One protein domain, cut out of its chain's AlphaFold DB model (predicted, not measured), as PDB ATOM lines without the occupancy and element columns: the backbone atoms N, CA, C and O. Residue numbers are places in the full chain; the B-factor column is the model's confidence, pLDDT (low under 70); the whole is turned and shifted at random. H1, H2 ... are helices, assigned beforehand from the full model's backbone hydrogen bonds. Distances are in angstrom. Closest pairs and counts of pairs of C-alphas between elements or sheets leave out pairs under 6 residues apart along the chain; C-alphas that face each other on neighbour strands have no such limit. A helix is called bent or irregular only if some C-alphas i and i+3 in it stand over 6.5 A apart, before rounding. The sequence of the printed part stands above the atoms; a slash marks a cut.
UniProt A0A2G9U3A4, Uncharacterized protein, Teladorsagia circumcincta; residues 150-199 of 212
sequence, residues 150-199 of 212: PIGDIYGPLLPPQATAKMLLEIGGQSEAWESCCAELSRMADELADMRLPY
ATOM      1  N   PRO A 150     196.626 169.671 224.694       75.38
ATOM      2  CA  PRO A 150     196.726 169.801 223.249       75.38
ATOM      3  C   PRO A 150     195.385 169.662 222.517       75.38
ATOM      4  O   PRO A 150     195.339 169.864 221.307       75.38
ATOM      5  N   ILE A 151     194.305 169.267 223.203       76.31
ATOM      6  CA  ILE A 151     193.032 168.926 222.552       76.31
ATOM      7  C   ILE A 151     192.477 170.133 221.792       76.31
ATOM      8  O   ILE A 151     192.152 170.000 220.616       76.31
ATOM      9  N   GLY A 152     192.435 171.312 222.418       74.69
ATOM     10  CA  GLY A 152     191.944 172.527 221.764       74.69
ATOM     11  C   GLY A 152     192.795 172.947 220.566       74.69
ATOM     12  O   GLY A 152     192.256 173.262 219.508       74.69
ATOM     13  N   ASP A 153     194.120 172.861 220.690       73.00
ATOM     14  CA  ASP A 153     195.051 173.295 219.642       73.00
ATOM     15  C   ASP A 153     195.056 172.386 218.405       73.00
ATOM     16  O   ASP A 153     195.426 172.839 217.313       73.00
ATOM     17  N   ILE A 154     194.681 171.113 218.584       72.06
ATOM     18  CA  ILE A 154     194.566 170.107 217.521       72.06
ATOM     19  C   ILE A 154     193.164 170.113 216.919       72.06
ATOM     20  O   ILE A 154     193.022 170.235 215.707       72.06
ATOM     21  N   TYR A 155     192.140 169.917 217.751       72.31
ATOM     22  CA  TYR A 155     190.782 169.652 217.281       72.31
ATOM     23  C   TYR A 155     189.992 170.926 217.012       72.31
ATOM     24  O   TYR A 155     189.138 170.903 216.135       72.31
ATOM     25  N   GLY A 156     190.302 172.035 217.692       74.75
ATOM     26  CA  GLY A 156     189.649 173.323 217.447       74.75
ATOM     27  C   GLY A 156     189.769 173.765 215.983       74.75
ATOM     28  O   GLY A 156     188.747 174.022 215.354       74.75
ATOM     29  N   PRO A 157     190.980 173.771 215.390       72.50
ATOM     30  CA  PRO A 157     191.136 174.057 213.969       72.50
ATOM     31  C   PRO A 157     190.483 173.017 213.056       72.50
ATOM     32  O   PRO A 157     190.012 173.384 211.999       72.50
ATOM     33  N   LEU A 158     190.435 171.733 213.425       70.88
ATOM     34  CA  LEU A 158     189.856 170.692 212.561       70.88
ATOM     35  C   LEU A 158     188.320 170.699 212.541       70.88
ATOM     36  O   LEU A 158     187.724 170.174 211.603       70.88
ATOM     37  N   LEU A 159     187.684 171.261 213.567       76.12
ATOM     38  CA  LEU A 159     186.231 171.271 213.744       76.12
ATOM     39  C   LEU A 159     185.713 172.696 214.007       76.12
ATOM     40  O   LEU A 159     185.092 172.936 215.046       76.12
ATOM     41  N   PRO A 160     185.950 173.665 213.098       80.88
ATOM     42  CA  PRO A 160     185.412 175.005 213.272       80.88
ATOM     43  C   PRO A 160     183.874 174.961 213.258       80.88
ATOM     44  O   PRO A 160     183.299 174.086 212.599       80.88
ATOM     45  N   PRO A 161     183.186 175.911 213.917       86.94
ATOM     46  CA  PRO A 161     181.729 175.887 214.067       86.94
ATOM     47  C   PRO A 161     180.973 175.660 212.752       86.94
ATOM     48  O   PRO A 161     180.035 174.868 212.692       86.94
ATOM     49  N   GLN A 162     181.417 176.282 211.656       84.31
ATOM     50  CA  GLN A 162     180.771 176.135 210.348       84.31
ATOM     51  C   GLN A 162     180.907 174.713 209.788       84.31
ATOM     52  O   GLN A 162     179.940 174.170 209.252       84.31
ATOM     53  N   ALA A 163     182.084 174.095 209.928       82.00
ATOM     54  CA  ALA A 163     182.313 172.719 209.494       82.00
ATOM     55  C   ALA A 163     181.538 171.730 210.371       82.00
ATOM     56  O   ALA A 163     180.912 170.809 209.853       82.00
ATOM     57  N   THR A 164     181.508 171.966 211.685       86.25
ATOM     58  CA  THR A 164     180.735 171.175 212.648       86.25
ATOM     59  C   THR A 164     179.238 171.226 212.335       86.25
ATOM     60  O   THR A 164     178.597 170.180 212.241       86.25
ATOM     61  N   ALA A 165     178.681 172.415 212.083       90.25
ATOM     62  CA  ALA A 165     177.283 172.575 211.685       90.25
ATOM     63  C   ALA A 165     176.973 171.852 210.366       90.25
ATOM     64  O   ALA A 165     175.989 171.116 210.286       90.25
ATOM     65  N   LYS A 166     177.825 172.026 209.344       88.19
ATOM     66  CA  LYS A 166     177.681 171.365 208.040       88.19
ATOM     67  C   LYS A 166     177.692 169.841 208.187       88.19
ATOM     68  O   LYS A 166     176.777 169.188 207.699       88.19
ATOM     69  N   MET A 167     178.667 169.295 208.915       87.69
ATOM     70  CA  MET A 167     178.787 167.858 209.174       87.69
ATOM     71  C   MET A 167     177.541 167.299 209.873       87.69
ATOM     72  O   MET A 167     177.034 166.249 209.486       87.69
ATOM     73  N   LEU A 168     177.009 168.002 210.878       91.69
ATOM     74  CA  LEU A 168     175.790 167.582 211.575       91.69
ATOM     75  C   LEU A 168     174.580 167.554 210.638       91.69
ATOM     76  O   LEU A 168     173.829 166.582 210.652       91.69
ATOM     77  N   LEU A 169     174.405 168.575 209.796       91.94
ATOM     78  CA  LEU A 169     173.318 168.614 208.815       91.94
ATOM     79  C   LEU A 169     173.451 167.509 207.758       91.94
ATOM     80  O   LEU A 169     172.449 166.892 207.401       91.94
ATOM     81  N   GLU A 170     174.669 167.211 207.298       90.50
ATOM     82  CA  GLU A 170     174.938 166.096 206.381       90.50
ATOM     83  C   GLU A 170     174.571 164.745 207.008       90.50
ATOM     84  O   GLU A 170     173.931 163.928 206.351       90.50
ATOM     85  N   ILE A 171     174.904 164.523 208.286       89.31
ATOM     86  CA  ILE A 171     174.499 163.320 209.033       89.31
ATOM     87  C   ILE A 171     172.970 163.254 209.165       89.31
ATOM     88  O   ILE A 171     172.374 162.205 208.917       89.31
ATOM     89  N   GLY A 172     172.327 164.370 209.516       91.25
ATOM     90  CA  GLY A 172     170.870 164.457 209.643       91.25
ATOM     91  C   GLY A 172     170.143 164.157 208.330       91.25
ATOM     92  O   GLY A 172     169.130 163.468 208.333       91.25
ATOM     93  N   GLY A 173     170.703 164.591 207.199       90.75
ATOM     94  CA  GLY A 173     170.156 164.327 205.865       90.75
ATOM     95  C   GLY A 173     170.240 162.864 205.415       90.75
ATOM     96  O   GLY A 173     169.581 162.490 204.447       90.75
ATOM     97  N   GLN A 174     171.018 162.019 206.102       91.25
ATOM     98  CA  GLN A 174     171.124 160.587 205.791       91.25
ATOM     99  C   GLN A 174     170.023 159.740 206.448       91.25
ATOM    100  O   GLN A 174     169.883 158.562 206.114       91.25
ATOM    101  N   SER A 175     169.256 160.292 207.396       91.19
ATOM    102  CA  SER A 175     168.247 159.543 208.148       91.19
ATOM    103  C   SER A 175     167.204 160.459 208.785       91.19
ATOM    104  O   SER A 175     167.527 161.253 209.671       91.19
ATOM    105  N   GLU A 176     165.928 160.242 208.449       89.81
ATOM    106  CA  GLU A 176     164.787 160.945 209.065       89.81
ATOM    107  C   GLU A 176     164.772 160.821 210.600       89.81
ATOM    108  O   GLU A 176     164.325 161.727 211.301       89.81
ATOM    109  N   ALA A 177     165.308 159.724 211.152       93.00
ATOM    110  CA  ALA A 177     165.375 159.521 212.600       93.00
ATOM    111  C   ALA A 177     166.315 160.514 213.310       93.00
ATOM    112  O   ALA A 177     166.151 160.759 214.505       93.00
ATOM    113  N   TRP A 178     167.298 161.072 212.596       91.25
ATOM    114  CA  TRP A 178     168.317 161.963 213.157       91.25
ATOM    115  C   TRP A 178     168.154 163.416 212.712       91.25
ATOM    116  O   TRP A 178     168.696 164.298 213.374       91.25
ATOM    117  N   GLU A 179     167.373 163.683 211.661       93.44
ATOM    118  CA  GLU A 179     167.210 165.004 211.043       93.44
ATOM    119  C   GLU A 179     166.934 166.119 212.064       93.44
ATOM    120  O   GLU A 179     167.701 167.080 212.157       93.44
ATOM    121  N   SER A 180     165.890 165.969 212.888       94.31
ATOM    122  CA  SER A 180     165.511 167.003 213.863       94.31
ATOM    123  C   SER A 180     166.585 167.232 214.931       94.31
ATOM    124  O   SER A 180     166.811 168.372 215.326       94.31
ATOM    125  N   CYS A 181     167.239 166.166 215.402       94.25
ATOM    126  CA  CYS A 181     168.280 166.250 216.430       94.25
ATOM    127  C   CYS A 181     169.544 166.914 215.867       94.25
ATOM    128  O   CYS A 181     170.086 167.846 216.456       94.25
ATOM    129  N   CYS A 182     169.974 166.499 214.676       95.19
ATOM    130  CA  CYS A 182     171.104 167.089 213.974       95.19
ATOM    131  C   CYS A 182     170.878 168.571 213.642       95.19
ATOM    132  O   CYS A 182     171.803 169.367 213.790       95.19
ATOM    133  N   ALA A 183     169.658 168.960 213.254       94.56
ATOM    134  CA  ALA A 183     169.298 170.356 212.998       94.56
ATOM    135  C   ALA A 183     169.267 171.222 214.270       94.56
ATOM    136  O   ALA A 183     169.465 172.435 214.198       94.56
ATOM    137  N   GLU A 184     168.990 170.630 215.432       95.44
ATOM    138  CA  GLU A 184     169.108 171.311 216.721       95.44
ATOM    139  C   GLU A 184     170.580 171.475 217.113       95.44
ATOM    140  O   GLU A 184     171.027 172.598 217.343       95.44
ATOM    141  N   LEU A 185     171.356 170.386 217.077       94.38
ATOM    142  CA  LEU A 185     172.788 170.393 217.389       94.38
ATOM    143  C   LEU A 185     173.581 171.331 216.473       94.38
ATOM    144  O   LEU A 185     174.502 171.996 216.936       94.38
ATOM    145  N   SER A 186     173.215 171.452 215.193       94.06
ATOM    146  CA  SER A 186     173.906 172.356 214.266       94.06
ATOM    147  C   SER A 186     173.767 173.831 214.655       94.06
ATOM    148  O   SER A 186     174.597 174.640 214.252       94.06
ATOM    149  N   ARG A 187     172.729 174.204 215.418       95.62
ATOM    150  CA  ARG A 187     172.572 175.570 215.949       95.62
ATOM    151  C   ARG A 187     173.471 175.838 217.153       95.62
ATOM    152  O   ARG A 187     173.675 176.999 217.471       95.62
ATOM    153  N   MET A 188     173.987 174.784 217.781       93.81
ATOM    154  CA  MET A 188     174.909 174.831 218.919       93.81
ATOM    155  C   MET A 188     176.364 174.600 218.485       93.81
ATOM    156  O   MET A 188     177.195 174.126 219.258       93.81
ATOM    157  N   ALA A 189     176.675 174.811 217.204       90.56
ATOM    158  CA  ALA A 189     177.968 174.422 216.658       90.56
ATOM    159  C   ALA A 189     179.136 175.237 217.232       90.56
ATOM    160  O   ALA A 189     180.245 174.714 217.296       90.56
ATOM    161  N   ASP A 190     178.893 176.477 217.670       89.25
ATOM    162  CA  ASP A 190     179.898 177.296 218.353       89.25
ATOM    163  C   ASP A 190     180.274 176.680 219.708       89.25
ATOM    164  O   ASP A 190     181.455 176.499 220.003       89.25
ATOM    165  N   GLU A 191     179.282 176.267 220.499       88.38
ATOM    166  CA  GLU A 191     179.490 175.611 221.790       88.38
ATOM    167  C   GLU A 191     180.108 174.219 221.629       88.38
ATOM    168  O   GLU A 191     181.010 173.848 222.378       88.38
ATOM    169  N   LEU A 192     179.663 173.449 220.631       86.38
ATOM    170  CA  LEU A 192     180.198 172.116 220.339       86.38
ATOM    171  C   LEU A 192     181.646 172.160 219.824       86.38
ATOM    172  O   LEU A 192     182.386 171.191 220.003       86.38
ATOM    173  N   ALA A 193     182.054 173.263 219.193       85.00
ATOM    174  CA  ALA A 193     183.422 173.478 218.732       85.00
ATOM    175  C   ALA A 193     184.344 174.076 219.815       85.00
ATOM    176  O   ALA A 193     185.569 173.997 219.670       85.00
ATOM    177  N   ASP A 194     183.811 174.647 220.907       85.19
ATOM    178  CA  ASP A 194     184.643 175.182 221.991       85.19
ATOM    179  C   ASP A 194     185.197 174.059 222.880       85.19
ATOM    180  O   ASP A 194     184.631 173.653 223.895       85.19
ATOM    181  N   MET A 195     186.398 173.602 222.534       83.56
ATOM    182  CA  MET A 195     187.144 172.586 223.285       83.56
ATOM    183  C   MET A 195     187.539 173.022 224.709       83.56
ATOM    184  O   MET A 195     188.063 172.209 225.475       83.56
ATOM    185  N   ARG A 196     187.327 174.290 225.087       80.44
ATOM    186  CA  ARG A 196     187.559 174.792 226.452       80.44
ATOM    187  C   ARG A 196     186.319 174.675 227.328       80.44
ATOM    188  O   ARG A 196     186.475 174.663 228.547       80.44
ATOM    189  N   LEU A 197     185.139 174.530 226.728       81.19
ATOM    190  CA  LEU A 197     183.861 174.487 227.429       81.19
ATOM    191  C   LEU A 197     183.839 173.472 228.591       81.19
ATOM    192  O   LEU A 197     183.412 173.845 229.679       81.19
ATOM    193  N   PRO A 198     184.385 172.238 228.476       78.50
ATOM    194  CA  PRO A 198     184.423 171.304 229.609       78.50
ATOM    195  C   PRO A 198     185.217 171.807 230.827       78.50
ATOM    196  O   PRO A 198     184.983 171.349 231.944       78.50
ATOM    197  N   TYR A 199     186.156 172.732 230.622       76.19
ATOM    198  CA  TYR A 199     187.014 173.298 231.665       76.19
ATOM    199  C   TYR A 199     186.452 174.593 232.262       76.19
ATOM    200  O   TYR A 199     186.866 174.978 233.354       76.19
TER     201      TYR A 199
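AT A GLANCE: This is residues 150 to 199 of the 212 residues of an uncharacterized protein of Teladorsagia circumcincta (UniProt A0A2G9U3A4). Beginning at residue 150, you meet a short helix, H1, and then a helical hairpin, H2 and H3, whose two helices lie side by side and run opposite ways. H1 lies beyond the open end of this hairpin, near the last residue of H3, and lengthens the whole into what is only just a rod, 36 by 18 by 13 A. The printed part has 50 residues, with three named helices in the order H1, H2, H3 and no named strand; the class is all helix. It is only just compact, close to loose, with a radius of gyration of the C-alphas of 11.6 A.

HOW THE PARTS SIT: Start with H1, residues 150 to 158; it is apart from H2, residues 161 to 172, across a tight link. H1 is close to but not clearly touching H3, residues 176 to 193: their closest C-alphas, those of Gly 156 and Ala 193, are 6.4 A apart. H1 and H3 run opposite ways at a steep tilt of 58 degrees. Next look at the helical hairpin: H2 and H3 touch, their closest C-alphas being those of Gly 172 and Glu 179, 4.0 A apart. They run opposite ways at a shallow tilt of 11 degrees. In H2 every O i to N i+4 pair is within hydrogen-bond range; in H1 3 of 5 are, and in H3 7 of 14.

IN THESE COORDINATES: Find C-alpha 150 at (196.726, 169.801, 223.249), where H1 begins; it is 12.7 A long and neither bent nor irregular, but only just: C-alphas 154 and 157 are 6.3 A apart. H2 begins at C-alpha 161, (181.729, 175.887, 214.067), and is 16.4 A long. H3, 24.4 A long, ends at C-alpha 193, (183.422, 173.478, 218.732). H3 has a kink of 67 degrees near residue 187 and is irregular, with C-alphas 187 and 190 7.9 A apart; its line is a rough one.

THE WHOLE: The two C-alphas farthest apart, those of Pro 150 and Glu 176, are 36.1 A apart. The printed part has no cut, and both links, H1 to H2 and H2 to H3, are tight. The mean pLDDT of the printed part is 85.9, and no printed residue is under 70.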